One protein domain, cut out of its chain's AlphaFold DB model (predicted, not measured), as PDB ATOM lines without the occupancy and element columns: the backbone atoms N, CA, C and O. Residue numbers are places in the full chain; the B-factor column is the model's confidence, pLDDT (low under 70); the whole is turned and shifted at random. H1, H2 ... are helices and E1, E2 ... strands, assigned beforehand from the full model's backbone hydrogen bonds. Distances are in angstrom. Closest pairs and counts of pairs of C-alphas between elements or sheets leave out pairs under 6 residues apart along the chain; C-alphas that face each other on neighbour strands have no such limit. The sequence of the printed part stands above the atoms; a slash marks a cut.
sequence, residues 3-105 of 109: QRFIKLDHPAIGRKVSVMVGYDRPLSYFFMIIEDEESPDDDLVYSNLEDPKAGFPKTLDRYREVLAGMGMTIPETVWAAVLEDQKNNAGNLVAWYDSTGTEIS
ATOM      1  N   GLN A   3     171.840 177.538 232.929       98.50
ATOM      2  CA  GLN A   3     170.383 177.640 232.844       98.50
ATOM      3  C   GLN A   3     169.881 178.663 233.865       98.50
ATOM      4  O   GLN A   3     170.232 178.599 235.043       98.50
ATOM      5  N   ARG A   4     169.062 179.606 233.411       98.19
ATOM      6  CA  ARG A   4     168.368 180.588 234.239       98.19
ATOM      7  C   ARG A   4     166.872 180.400 234.017       98.19
ATOM      8  O   ARG A   4     166.420 180.453 232.874       98.19
ATOM      9  N   PHE A   5     166.143 180.156 235.095       98.31
ATOM     10  CA  PHE A   5     164.712 179.872 235.080       98.31
ATOM     11  C   PHE A   5     163.922 181.053 235.637       98.31
ATOM     12  O   PHE A   5     164.323 181.639 236.640       98.31
ATOM     13  N   ILE A   6     162.807 181.403 234.999       98.00
ATOM     14  CA  ILE A   6     161.877 182.433 235.475       98.00
ATOM     15  C   ILE A   6     160.441 182.081 235.085       98.00
ATOM     16  O   ILE A   6     160.172 181.770 233.924       98.00
ATOM     17  N   LYS A   7     159.506 182.188 236.037       95.69
ATOM     18  CA  LYS A   7     158.068 182.031 235.773       95.69
ATOM     19  C   LYS A   7     157.437 183.371 235.411       95.69
ATOM     20  O   LYS A   7     157.596 184.356 236.133       95.69
ATOM     21  N   LEU A   8     156.690 183.397 234.312       95.56
ATOM     22  CA  LEU A   8     155.988 184.576 233.808       95.56
ATOM     23  C   LEU A   8     154.510 184.267 233.561       95.56
ATOM     24  O   LEU A   8     154.132 183.122 233.333       95.56
ATOM     25  N   ASP A   9     153.677 185.304 233.570       95.00
ATOM     26  CA  ASP A   9     152.297 185.199 233.098       95.00
ATOM     27  C   ASP A   9     152.266 185.407 231.577       95.00
ATOM     28  O   ASP A   9     152.760 186.417 231.069       95.00
ATOM     29  N   HIS A  10     151.668 184.468 230.843       93.94
ATOM     30  CA  HIS A  10     151.521 184.559 229.396       93.94
ATOM     31  C   HIS A  10     150.168 185.204 229.039       93.94
ATOM     32  O   HIS A  10     149.124 184.548 229.112       93.94
ATOM     33  N   PRO A  11     150.137 186.463 228.559       92.50
ATOM     34  CA  PRO A  11     148.898 187.237 228.463       92.50
ATOM     35  C   PRO A  11     147.901 186.695 227.430       92.50
ATOM     36  O   PRO A  11     146.696 186.811 227.631       92.50
ATOM     37  N   ALA A  12     148.376 186.097 226.329       88.25
ATOM     38  CA  ALA A  12     147.486 185.594 225.279       88.25
ATOM     39  C   ALA A  12     146.738 184.299 225.652       88.25
ATOM     40  O   ALA A  12     145.591 184.131 225.245       88.25
ATOM     41  N   ILE A  13     147.377 183.392 226.402       86.31
ATOM     42  CA  ILE A  13     146.780 182.109 226.816       86.31
ATOM     43  C   ILE A  13     146.227 182.152 228.247       86.31
ATOM     44  O   ILE A  13     145.438 181.288 228.613       86.31
ATOM     45  N   GLY A  14     146.600 183.163 229.040       89.88
ATOM     46  CA  GLY A  14     146.105 183.360 230.404       89.88
ATOM     47  C   GLY A  14     146.636 182.347 231.421       89.88
ATOM     48  O   GLY A  14     145.942 182.075 232.395       89.88
ATOM     49  N   ARG A  15     147.828 181.790 231.183       90.81
ATOM     50  CA  ARG A  15     148.483 180.764 232.012       90.81
ATOM     51  C   ARG A  15     149.880 181.190 232.426       90.81
ATOM     52  O   ARG A  15     150.451 182.102 231.815       90.81
ATOM     53  N   LYS A  16     150.441 180.520 233.432       93.88
ATOM     54  CA  LYS A  16     151.865 180.650 233.759       93.88
ATOM     55  C   LYS A  16     152.729 179.830 232.810       93.88
ATOM     56  O   LYS A  16     152.378 178.720 232.432       93.88
ATOM     57  N   VAL A  17     153.876 180.389 232.456       95.94
ATOM     58  CA  VAL A  17     154.907 179.699 231.681       95.94
ATOM     59  C   VAL A  17     156.235 179.767 232.413       95.94
ATOM     60  O   VAL A  17     156.549 180.779 233.048       95.94
ATOM     61  N   SER A  18     157.030 178.712 232.293       96.12
ATOM     62  CA  SER A  18     158.429 178.707 232.706       96.12
ATOM     63  C   SER A  18     159.287 179.055 231.504       96.12
ATOM     64  O   SER A  18     159.161 178.461 230.436       96.12
ATOM     65  N   VAL A  19     160.149 180.057 231.664       98.00
ATOM     66  CA  VAL A  19     161.157 180.404 230.669       98.00
ATOM     67  C   VAL A  19     162.517 179.958 231.173       98.00
ATOM     68  O   VAL A  19     163.014 180.461 232.181       98.00
ATOM     69  N   MET A  20     163.145 179.055 230.427       98.19
ATOM     70  CA  MET A  20     164.542 178.686 230.603       98.19
ATOM     71  C   MET A  20     165.376 179.390 229.539       98.19
ATOM     72  O   MET A  20     165.210 179.139 228.348       98.19
ATOM     73  N   VAL A  21     166.328 180.219 229.956       98.19
ATOM     74  CA  VAL A  21     167.315 180.849 229.071       98.19
ATOM     75  C   VAL A  21     168.726 180.516 229.544       98.19
ATOM     76  O   VAL A  21     168.988 180.430 230.742       98.19
ATOM     77  N   GLY A  22     169.661 180.308 228.620       98.06
ATOM     78  CA  GLY A  22     171.002 179.884 229.004       98.06
ATOM     79  C   GLY A  22     172.066 180.052 227.933       98.06
ATOM     80  O   GLY A  22     171.788 180.450 226.801       98.06
ATOM     81  N   TYR A  23     173.304 179.736 228.312       98.38
ATOM     82  CA  TYR A  23     174.455 179.693 227.416       98.38
ATOM     83  C   TYR A  23     175.041 178.280 227.357       98.38
ATOM     84  O   TYR A  23     175.369 177.666 228.379       98.38
ATOM     85  N   ASP A  24     175.200 177.744 226.150       96.69
ATOM     86  CA  ASP A  24     175.912 176.491 225.937       96.69
ATOM     87  C   ASP A  24     177.377 176.772 225.598       96.69
ATOM     88  O   ASP A  24     177.706 177.215 224.501       96.69
ATOM     89  N   ARG A  25     178.280 176.516 226.552       95.31
ATOM     90  CA  ARG A  25     179.725 176.693 226.357       95.31
ATOM     91  C   ARG A  25     180.299 175.833 225.215       95.31
ATOM     92  O   ARG A  25     181.016 176.400 224.393       95.31
ATOM     93  N   PRO A  26     180.064 174.505 225.151       94.69
ATOM     94  CA  PRO A  26     180.573 173.676 224.054       94.69
ATOM     95  C   PRO A  26     180.160 174.140 222.651       94.69
ATOM     96  O   PRO A  26     180.986 174.128 221.742       94.69
ATOM     97  N   LEU A  27     178.905 174.559 222.475       93.69
ATOM     98  CA  LEU A  27     178.341 174.970 221.183       93.69
ATOM     99  C   LEU A  27     178.415 176.494 220.952       93.69
ATOM    100  O   LEU A  27     178.197 176.995 219.844       93.69
ATOM    101  N   SER A  28     178.789 177.237 221.993       94.75
ATOM    102  CA  SER A  28     179.010 178.681 222.024       94.75
ATOM    103  C   SER A  28     177.795 179.506 221.575       94.75
ATOM    104  O   SER A  28     177.945 180.495 220.859       94.75
ATOM    105  N   TYR A  29     176.577 179.114 221.947       96.12
ATOM    106  CA  TYR A  29     175.355 179.860 221.621       96.12
ATOM    107  C   TYR A  29     174.446 180.043 222.838       96.12
ATOM    108  O   TYR A  29     174.533 179.295 223.812       96.12
ATOM    109  N   PHE A  30     173.566 181.038 222.762       97.88
ATOM    110  CA  PHE A  30     172.470 181.201 223.715       97.88
ATOM    111  C   PHE A  30     171.270 180.359 223.297       97.88
ATOM    112  O   PHE A  30     171.039 180.192 222.103       97.88
ATOM    113  N   PHE A  31     170.506 179.854 224.258       97.69
ATOM    114  CA  PHE A  31     169.278 179.097 224.014       97.69
ATOM    115  C   PHE A  31     168.131 179.603 224.875       97.69
ATOM    116  O   PHE A  31     168.363 180.219 225.917       97.69
ATOM    117  N   MET A  32     166.906 179.331 224.430       98.06
ATOM    118  CA  MET A  32     165.700 179.611 225.196       98.06
ATOM    119  C   MET A  32     164.630 178.560 224.911       98.06
ATOM    120  O   MET A  32     164.404 178.201 223.752       98.06
ATOM    121  N   ILE A  33     163.976 178.113 225.978       97.38
ATOM    122  CA  ILE A  33     162.810 177.231 225.975       97.38
ATOM    123  C   ILE A  33     161.719 177.893 226.821       97.38
ATOM    124  O   ILE A  33     162.025 178.542 227.823       97.38
ATOM    125  N   ILE A  34     160.467 177.767 226.389       97.25
ATOM    126  CA  ILE A  34     159.280 178.200 227.128       97.25
ATOM    127  C   ILE A  34     158.308 177.024 227.182       97.25
ATOM    128  O   ILE A  34     157.967 176.479 226.132       97.25
ATOM    129  N   GLU A  35     157.855 176.675 228.380       96.00
ATOM    130  CA  GLU A  35     156.937 175.560 228.659       96.00
ATOM    131  C   GLU A  35     155.698 176.079 229.410       96.00
ATOM    132  O   GLU A  35     155.795 177.031 230.193       96.00
ATOM    133  N   ASP A  36     154.527 175.499 229.129       93.88
ATOM    134  CA  ASP A  36     153.273 175.785 229.842       93.88
ATOM    135  C   ASP A  36     153.231 175.006 231.164       93.88
ATOM    136  O   ASP A  36     153.087 173.786 231.156       93.88
ATOM    137  N   GLU A  37     153.302 175.718 232.292       89.88
ATOM    138  CA  GLU A  37     153.328 175.128 233.643       89.88
ATOM    139  C   GLU A  37     151.998 174.474 234.040       89.88
ATOM    140  O   GLU A  37     151.919 173.737 235.023       89.88
ATOM    141  N   GLU A  38     150.916 174.797 233.336       84.75
ATOM    142  CA  GLU A  38     149.588 174.259 233.616       84.75
ATOM    143  C   GLU A  38     149.226 173.099 232.680       84.75
ATOM    144  O   GLU A  38     148.159 172.492 232.835       84.75
ATOM    145  N   SER A  39     150.089 172.773 231.709       85.12
ATOM    146  CA  SER A  39     149.912 171.590 230.877       85.12
ATOM    147  C   SER A  39     150.411 170.341 231.615       85.12
ATOM    148  O   SER A  39     151.515 170.347 232.145       85.12
ATOM    149  N   PRO A  40     149.641 169.237 231.650       76.12
ATOM    150  CA  PRO A  40     150.074 167.997 232.302       76.12
ATOM    151  C   PRO A  40     151.316 167.360 231.662       76.12
ATOM    152  O   PRO A  40     151.932 166.503 232.293       76.12
ATOM    153  N   ASP A  41     151.648 167.757 230.432       80.31
ATOM    154  CA  ASP A  41     152.794 167.265 229.668       80.31
ATOM    155  C   ASP A  41     153.879 168.351 229.474       80.31
ATOM    156  O   ASP A  41     154.758 168.171 228.632       80.31
ATOM    157  N   ASP A  42     153.813 169.468 230.221       77.12
ATOM    158  CA  ASP A  42     154.702 170.636 230.086       77.12
ATOM    159  C   ASP A  42     154.833 171.090 228.621       77.12
ATOM    160  O   ASP A  42     155.928 171.215 228.065       77.12
ATOM    161  N   ASP A  43     153.680 171.279 227.961       88.06
ATOM    162  CA  ASP A  43     153.614 171.571 226.529       88.06
ATOM    163  C   ASP A  43     154.573 172.697 226.129       88.06
ATOM    164  O   ASP A  43     154.574 173.806 226.677       88.06
ATOM    165  N   LEU A  44     155.363 172.407 225.098       92.19
ATOM    166  CA  LEU A  44     156.350 173.325 224.567       92.19
ATOM    167  C   LEU A  44     155.665 174.526 223.897       92.19
ATOM    168  O   LEU A  44     155.069 174.408 222.825       92.19
ATOM    169  N   VAL A  45     155.805 175.706 224.497       94.81
ATOM    170  CA  VAL A  45     155.343 176.984 223.928       94.81
ATOM    171  C   VAL A  45     156.361 177.524 222.922       94.81
ATOM    172  O   VAL A  45     155.996 178.095 221.893       94.81
ATOM    173  N   TYR A  46     157.653 177.362 223.215       95.88
ATOM    174  CA  TYR A  46     158.744 177.774 222.334       95.88
ATOM    175  C   TYR A  46     160.014 176.972 222.602       95.88
ATOM    176  O   TYR A  46     160.412 176.792 223.747       95.88
ATOM    177  N   SER A  47     160.730 176.615 221.538       95.75
ATOM    178  CA  SER A  47     162.128 176.192 221.606       95.75
ATOM    179  C   SER A  47     162.921 176.865 220.500       95.75
ATOM    180  O   SER A  47     162.498 176.893 219.341       95.75
ATOM    181  N   ASN A  48     164.124 177.340 220.817       95.62
ATOM    182  CA  ASN A  48     165.027 177.866 219.797       95.62
ATOM    183  C   ASN A  48     165.420 176.817 218.739       95.62
ATOM    184  O   ASN A  48     165.882 177.198 217.668       95.62
ATOM    185  N   LEU A  49     165.263 175.519 219.023       93.50
ATOM    186  CA  LEU A  49     165.518 174.450 218.053       93.50
ATOM    187  C   LEU A  49     164.400 174.318 217.010       93.50
ATOM    188  O   LEU A  49     164.658 173.860 215.899       93.50
ATOM    189  N   GLU A  50     163.184 174.745 217.349       94.06
ATOM    190  CA  GLU A  50     162.027 174.756 216.445       94.06
ATOM    191  C   GLU A  50     161.834 176.115 215.760       94.06
ATOM    192  O   GLU A  50     161.049 176.236 214.820       94.06
ATOM    193  N   ASP A  51     162.572 177.142 216.193       93.12
ATOM    194  CA  ASP A  51     162.561 178.466 215.584       93.12
ATOM    195  C   ASP A  51     163.508 178.518 214.369       93.12
ATOM    196  O   ASP A  51     164.730 178.637 214.535       93.12
ATOM    197  N   PRO A  52     162.981 178.532 213.126       89.44
ATOM    198  CA  PRO A  52     163.809 178.553 211.922       89.44
ATOM    199  C   PRO A  52     164.645 179.835 211.795       89.44
ATOM    200  O   PRO A  52     165.556 179.892 210.970       89.44
ATOM    201  N   LYS A  53     164.339 180.877 212.583       90.56
ATOM    202  CA  LYS A  53     165.089 182.137 212.617       90.56
ATOM    203  C   LYS A  53     166.138 182.183 213.728       90.56
ATOM    204  O   LYS A  53     166.986 183.070 213.683       90.56
ATOM    205  N   ALA A  54     166.094 181.286 214.715       86.50
ATOM    206  CA  ALA A  54     167.029 181.320 215.838       86.50
ATOM    207  C   ALA A  54     168.394 180.724 215.475       86.50
ATOM    208  O   ALA A  54     169.424 181.331 215.773       86.50
ATOM    209  N   GLY A  55     168.417 179.563 214.809       85.06
ATOM    210  CA  GLY A  55     169.662 178.854 214.502       85.06
ATOM    211  C   GLY A  55     170.513 178.628 215.761       85.06
ATOM    212  O   GLY A  55     170.041 178.059 216.741       85.06
ATOM    213  N   PHE A  56     171.761 179.110 215.742       85.19
ATOM    214  CA  PHE A  56     172.688 179.085 216.885       85.19
ATOM    215  C   PHE A  56     173.057 180.515 217.310       85.19
ATOM    216  O   PHE A  56     174.148 181.000 216.972       85.19
ATOM    217  N   PRO A  57     172.152 181.233 217.995       88.31
ATOM    218  CA  PRO A  57     172.273 182.670 218.148       88.31
ATOM    219  C   PRO A  57     173.421 183.041 219.086       88.31
ATOM    220  O   PRO A  57     173.638 182.447 220.144       88.31
ATOM    221  N   LYS A  58     174.179 184.061 218.673       91.56
ATOM    222  CA  LYS A  58     175.304 184.624 219.436       91.56
ATOM    223  C   LYS A  58     174.908 185.861 220.246       91.56
ATOM    224  O   LYS A  58     175.758 186.429 220.923       91.56
ATOM    225  N   THR A  59     173.645 186.275 220.168       94.62
ATOM    226  CA  THR A  59     173.060 187.375 220.943       94.62
ATOM    227  C   THR A  59     171.716 186.940 221.527       94.62
ATOM    228  O   THR A  59     171.136 185.943 221.100       94.62
ATOM    229  N   LEU A  60     171.225 187.691 222.515       96.44
ATOM    230  CA  LEU A  60     169.923 187.461 223.151       96.44
ATOM    231  C   LEU A  60     168.768 188.188 222.441       96.44
ATOM    232  O   LEU A  60     167.614 188.036 222.833       96.44
ATOM    233  N   ASP A  61     169.059 188.973 221.399       95.56
ATOM    234  CA  ASP A  61     168.084 189.846 220.729       95.56
ATOM    235  C   ASP A  61     166.888 189.061 220.193       95.56
ATOM    236  O   ASP A  61     165.740 189.442 220.418       95.56
ATOM    237  N   ARG A  62     167.146 187.898 219.580       94.88
ATOM    238  CA  ARG A  62     166.087 187.025 219.062       94.88
ATOM    239  C   ARG A  62     165.105 186.603 220.156       94.88
ATOM    240  O   ARG A  62     163.905 186.539 219.915       94.88
ATOM    241  N   TYR A  63     165.599 186.334 221.358       97.19
ATOM    242  CA  TYR A  63     164.767 185.897 222.478       97.19
ATOM    243  C   TYR A  63     163.956 187.036 223.073       97.19
ATOM    244  O   TYR A  63     162.788 186.846 223.409       97.19
ATOM    245  N   ARG A  64     164.524 188.245 223.097       97.12
ATOM    246  CA  ARG A  64     163.773 189.458 223.435       97.12
ATOM    247  C   ARG A  64     162.631 189.700 222.449       97.12
ATOM    248  O   ARG A  64     161.525 190.001 222.884       97.12
ATOM    249  N   GLU A  65     162.869 189.523 221.150       96.50
ATOM    250  CA  GLU A  65     161.825 189.636 220.122       96.50
ATOM    251  C   GLU A  65     160.719 188.591 220.286       96.50
ATOM    252  O   GLU A  65     159.543 188.924 220.157       96.50
ATOM    253  N   VAL A  66     161.082 187.332 220.561       96.62
ATOM    254  CA  VAL A  66     160.122 186.238 220.773       96.62
ATOM    255  C   VAL A  66     159.210 186.548 221.959       96.62
ATOM    256  O   VAL A  66     157.989 186.530 221.803       96.62
ATOM    257  N   LEU A  67     159.783 186.910 223.110       97.19
ATOM    258  CA  LEU A  67     159.014 187.258 224.307       97.19
ATOM    259  C   LEU A  67     158.142 188.497 224.081       97.19
ATOM    260  O   LEU A  67     156.953 188.471 224.391       97.19
ATOM    261  N   ALA A  68     158.692 189.546 223.463       96.50
ATOM    262  CA  ALA A  68     157.932 190.751 223.136       96.50
ATOM    263  C   ALA A  68     156.759 190.448 222.187       96.50
ATOM    264  O   ALA A  68     155.669 190.991 222.367       96.50
ATOM    265  N   GLY A  69     156.948 189.544 221.221       96.25
ATOM    266  CA  GLY A  69     155.887 189.062 220.335       96.25
ATOM    267  C   GLY A  69     154.767 188.310 221.063       96.25
ATOM    268  O   GLY A  69     153.630 188.321 220.598       96.25
ATOM    269  N   MET A  70     155.065 187.713 222.220       95.81
ATOM    270  CA  MET A  70     154.090 187.084 223.121       95.81
ATOM    271  C   MET A  70     153.530 188.056 224.175       95.81
ATOM    272  O   MET A  70     152.686 187.668 224.980       95.81
ATOM    273  N   GLY A  71     153.980 189.316 224.188       96.12
ATOM    274  CA  GLY A  71     153.602 190.311 225.197       96.12
ATOM    275  C   GLY A  71     154.262 190.102 226.563       96.12
ATOM    276  O   GLY A  71     153.773 190.632 227.557       96.12
ATOM    277  N   MET A  72     155.350 189.335 226.623       96.25
ATOM    278  CA  MET A  72     156.108 189.045 227.838       96.25
ATOM    279  C   MET A  72     157.451 189.778 227.842       96.25
ATOM    280  O   MET A  72     158.037 190.068 226.798       96.25
ATOM    281  N   THR A  73     157.980 190.035 229.035       96.38
ATOM    282  CA  THR A  73     159.330 190.571 229.224       96.38
ATOM    283  C   THR A  73     159.997 189.891 230.403       96.38
ATOM    284  O   THR A  73     159.404 189.799 231.474       96.38
ATOM    285  N   ILE A  74     161.248 189.479 230.222       95.88
ATOM    286  CA  ILE A  74     162.107 189.044 231.323       95.88
ATOM    287  C   ILE A  74     162.842 190.269 231.900       95.88
ATOM    288  O   ILE A  74     163.288 191.114 231.111       95.88
ATOM    289  N   PRO A  75     163.006 190.369 233.232       97.75
ATOM    290  CA  PRO A  75     163.799 191.412 233.882       97.75
ATOM    291  C   PRO A  75     165.255 191.477 233.395       97.75
ATOM    292  O   PRO A  75     165.900 190.456 233.150       97.75
ATOM    293  N   GLU A  76     165.818 192.688 233.319       97.62
ATOM    294  CA  GLU A  76     167.206 192.907 232.868       97.62
ATOM    295  C   GLU A  76     168.260 192.181 233.710       97.62
ATOM    296  O   GLU A  76     169.320 191.838 233.188       97.62
ATOM    297  N   THR A  77     167.976 191.898 234.982       97.94
ATOM    298  CA  THR A  77     168.873 191.133 235.859       97.94
ATOM    299  C   THR A  77     169.127 189.719 235.334       97.94
ATOM    300  O   THR A  77     170.277 189.281 235.301       97.94
ATOM    301  N   VAL A  78     168.094 189.038 234.835       98.19
ATOM    302  CA  VAL A  78     168.208 187.681 234.279       98.19
ATOM    303  C   VAL A  78     168.994 187.707 232.967       98.19
ATOM    304  O   VAL A  78     169.901 186.900 232.766       98.19
ATOM    305  N   TRP A  79     168.720 188.678 232.089       98.12
ATOM    306  CA  TRP A  79     169.480 188.843 230.844       98.12
ATOM    307  C   TRP A  79     170.960 189.127 231.104       98.12
ATOM    308  O   TRP A  79     171.828 188.540 230.453       98.12
ATOM    309  N   ALA A  80     171.256 190.009 232.059       98.19
ATOM    310  CA  ALA A  80     172.621 190.323 232.458       98.19
ATOM    311  C   ALA A  80     173.351 189.086 233.000       98.19
ATOM    312  O   ALA A  80     174.502 188.866 232.623       98.19
ATOM    313  N   ALA A  81     172.678 188.249 233.797       98.25
ATOM    314  CA  ALA A  81     173.243 187.009 234.322       98.25
ATOM    315  C   ALA A  81     173.618 186.016 233.205       98.25
ATOM    316  O   ALA A  81     174.723 185.477 233.204       98.25
ATOM    317  N   VAL A  82     172.760 185.829 232.195       97.81
ATOM    318  CA  VAL A  82     173.069 184.958 231.041       97.81
ATOM    319  C   VAL A  82     174.226 185.515 230.200       97.81
ATOM    320  O   VAL A  82     175.086 184.768 229.729       97.81
ATOM    321  N   LEU A  83     174.284 186.836 230.004       97.81
ATOM    322  CA  LEU A  83     175.417 187.471 229.322       97.81
ATOM    323  C   LEU A  83     176.720 187.301 230.108       97.81
ATOM    324  O   LEU A  83     177.781 187.128 229.509       97.81
ATOM    325  N   GLU A  84     176.659 187.366 231.434       98.00
ATOM    326  CA  GLU A  84     177.808 187.122 232.299       98.00
ATOM    327  C   GLU A  84     178.275 185.663 232.227       98.00
ATOM    328  O   GLU A  84     179.479 185.426 232.104       98.00
ATOM    329  N   ASP A  85     177.352 184.696 232.181       97.88
ATOM    330  CA  ASP A  85     177.676 183.280 231.969       97.88
ATOM    331  C   ASP A  85     178.515 183.081 230.700       97.88
ATOM    332  O   ASP A  85     179.523 182.370 230.712       97.88
ATOM    333  N   GLN A  86     178.135 183.753 229.609       97.75
ATOM    334  CA  GLN A  86     178.873 183.707 228.349       97.75
ATOM    335  C   GLN A  86     180.250 184.370 228.453       97.75
ATOM    336  O   GLN A  86     181.241 183.772 228.025       97.75
ATOM    337  N   LYS A  87     180.343 185.558 229.063       97.25
ATOM    338  CA  LYS A  87     181.618 186.277 229.254       97.25
ATOM    339  C   LYS A  87     182.611 185.485 230.100       97.25
ATOM    340  O   LYS A  87     183.799 185.457 229.785       97.25
ATOM    341  N   ASN A  88     182.119 184.820 231.140       97.19
ATOM    342  CA  ASN A  88     182.918 183.989 232.036       97.19
ATOM    343  C   ASN A  88     183.149 182.573 231.490       97.19
ATOM    344  O   ASN A  88     183.845 181.776 232.119       97.19
ATOM    345  N   ASN A  89     182.581 182.250 230.322       95.88
ATOM    346  CA  ASN A  89     182.611 180.919 229.726       95.88
ATOM    347  C   ASN A  89     182.156 179.825 230.715       95.88
ATOM    348  O   ASN A  89     182.750 178.741 230.807       95.88
ATOM    349  N   ALA A  90     181.124 180.152 231.494       96.19
ATOM    350  CA  ALA A  90     180.585 179.325 232.555       96.19
ATOM    351  C   ALA A  90     179.863 178.091 231.999       96.19
ATOM    352  O   ALA A  90     179.444 178.018 230.841       96.19
ATOM    353  N   GLY A  91     179.720 177.079 232.846       94.06
ATOM    354  CA  GLY A  91     178.934 175.889 232.558       94.06
ATOM    355  C   GLY A  91     178.536 175.199 233.852       94.06
ATOM    356  O   GLY A  91     179.193 175.388 234.871       94.06
ATOM    357  N   ASN A  92     177.483 174.384 233.788       95.81
ATOM    358  CA  ASN A  92     176.925 173.648 234.926       95.81
ATOM    359  C   ASN A  92     176.430 174.571 236.051       95.81
ATOM    360  O   ASN A  92     176.560 174.241 237.225       95.81
ATOM    361  N   LEU A  93     175.889 175.733 235.679       96.81
ATOM    362  CA  LEU A  93     175.254 176.671 236.599       96.81
ATOM    363  C   LEU A  93     173.751 176.653 236.350       96.81
ATOM    364  O   LEU A  93     173.328 176.773 235.200       96.81
ATOM    365  N   VAL A  94     172.972 176.529 237.422       98.31
ATOM    366  CA  VAL A  94     171.512 176.638 237.394       98.31
ATOM    367  C   VAL A  94     171.085 177.671 238.431       98.31
ATOM    368  O   VAL A  94     171.588 177.637 239.553       98.31
ATOM    369  N   ALA A  95     170.205 178.594 238.047       98.19
ATOM    370  CA  ALA A  95     169.639 179.596 238.944       98.19
ATOM    371  C   ALA A  95     168.168 179.861 238.609       98.19
ATOM    372  O   ALA A  95     167.756 179.749 237.451       98.19
ATOM    373  N   TRP A  96     167.406 180.256 239.623       98.38
ATOM    374  CA  TRP A  96     165.969 180.496 239.549       98.38
ATOM    375  C   TRP A  96     165.672 181.935 239.939       98.38
ATOM    376  O   TRP A  96     166.312 182.475 240.838       98.38
ATOM    377  N   TYR A  97     164.715 182.558 239.261       98.19
ATOM    378  CA  TYR A  97     164.315 183.939 239.491       98.19
ATOM    379  C   TYR A  97     162.807 184.035 239.673       98.19
ATOM    380  O   TYR A  97     162.038 183.352 238.991       98.19
ATOM    381  N   ASP A  98     162.390 184.942 240.551       96.31
ATOM    382  CA  ASP A  98     161.005 185.393 240.584       96.31
ATOM    383  C   ASP A  98     160.691 186.324 239.393       96.31
ATOM    384  O   ASP A  98     161.573 186.754 238.639       96.31
ATOM    385  N   SER A  99     159.416 186.688 239.229       94.75
ATOM    386  CA  SER A  99     158.964 187.571 238.143       94.75
ATOM    387  C   SER A  99     159.508 189.006 238.231       94.75
ATOM    388  O   SER A  99     159.396 189.766 237.267       94.75
ATOM    389  N   THR A 100     160.116 189.391 239.358       95.81
ATOM    390  CA  THR A 100     160.773 190.694 239.545       95.81
ATOM    391  C   THR A 100     162.239 190.677 239.113       95.81
ATOM    392  O   THR A 100     162.842 191.735 238.931       95.81
ATOM    393  N   GLY A 101     162.800 189.485 238.892       95.75
ATOM    394  CA  GLY A 101     164.193 189.288 238.513       95.75
ATOM    395  C   GLY A 101     165.123 189.154 239.713       95.75
ATOM    396  O   GLY A 101     166.332 189.354 239.559       95.75
ATOM    397  N   THR A 102     164.581 188.834 240.888       97.44
ATOM    398  CA  THR A 102     165.361 188.487 242.078       97.44
ATOM    399  C   THR A 102     165.684 186.999 242.040       97.44
ATOM    400  O   THR A 102     164.796 186.185 241.800       97.44
ATOM    401  N   GLU A 103     166.955 186.642 242.245       97.38
ATOM    402  CA  GLU A 103     167.366 185.237 242.337       97.38
ATOM    403  C   GLU A 103     166.818 184.615 243.631       97.38
ATOM    404  O   GLU A 103     166.935 185.211 244.705       97.38
ATOM    405  N   ILE A 104     166.220 183.433 243.519       97.69
ATOM    406  CA  ILE A 104     165.549 182.706 244.602       97.69
ATOM    407  C   ILE A 104     166.089 181.276 244.720       97.69
ATOM    408  O   ILE A 104     166.765 180.772 243.820       97.69
ATOM    409  N   SER A 105     165.802 180.616 245.848       96.06
ATOM    410  CA  SER A 105     166.098 179.188 246.006       96.06
ATOM    411  C   SER A 105     165.282 178.361 245.014       96.06
ATOM    412  O   SER A 105     164.155 178.723 244.681       96.06
TER     413      SER A 105
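What this domain is: This is residues 3 to 105 of the 109 residues of an uncharacterized protein of Pseudomonas saponiphila (UniProt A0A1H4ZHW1). A twisted sheet of five strands has two helices, H1 and H2, over one face, both running along the strands but apart from each other, H1 over E3 and E2 and H2 chiefly over E2, while the other face is bare of named helices: two layers, the helices on one face of the sheet. The long link of residues 48 to 60 leads from the edge strand E4 round to H1, and residues 103 to 104 pair beside the opposite edge strand, E5. The printed part has 103 residues with named elements in the order E1 E2 E3 E4 H1 H2 E5; the mixed sheet runs E4 E3 E2 E1 E5, and the class is mixed, helices and strands. The whole is compact, with a radius of gyration of the C-alphas of 13.0 A and spans of 37 by 34 by 24 A.

Where its parts are: Begin with E2, residues 15 to 24, the longest strand at 28.4 A. Before it find E1, residues 3 to 10, from C-alpha 3 at (170.383, 177.640, 232.844) over 20.4 A; it bends by 50 degrees at residue 7. After E2 come E3, residues 29 to 36, 23.9 A, and E4, residues 44 to 47, 7.1 A. H1 is residues 61 to 69, 12.2 A. H2, residues 76 to 87, runs 16.3 A from C-alpha 76 at (167.206, 192.907, 232.868). E5, residues 94 to 97, covers 10.5 A and ends at C-alpha 97, (164.315, 183.939, 239.491).

How they stand to each other: Look first at E1 E2 E3 E4, a meander, each strand the antiparallel neighbour of the one before; each successive pair is a hairpin. Between E1 and E2, N 6 and O 19 are 3.0 A apart; between E2 and E3, N 20 and O 33 are 2.9 A apart; between E3 and E4, N 34 and O 46 are 2.8 A apart. E5 is parallel to E1 at 29 degrees, with N 5 and O 95 at 2.9 A. H2 is on the sheet at a height of 8.6 A, over E2 and only just over E1, on which 3 of its C-alphas fall; its closest C-alpha pair with E2 is Gly 22 and Val 82, 5.8 A. H1, on the same face, is 9.7 A over the sheet, over E3 and E2; its closest C-alpha pair with E3 is Met 32 and Tyr 63, 6.9 A. H1 and H2 are apart. In both helices every O i to N i+4 pair is within hydrogen-bond range.

The domain as a whole: The C-alphas farthest apart are those of Gly 14 and Asn 88, 36.9 A. The printed part has no cut. The link from E4 to H1, 13 residues, is long. Mean pLDDT of the printed part is 94.7, and no printed residue is under 70.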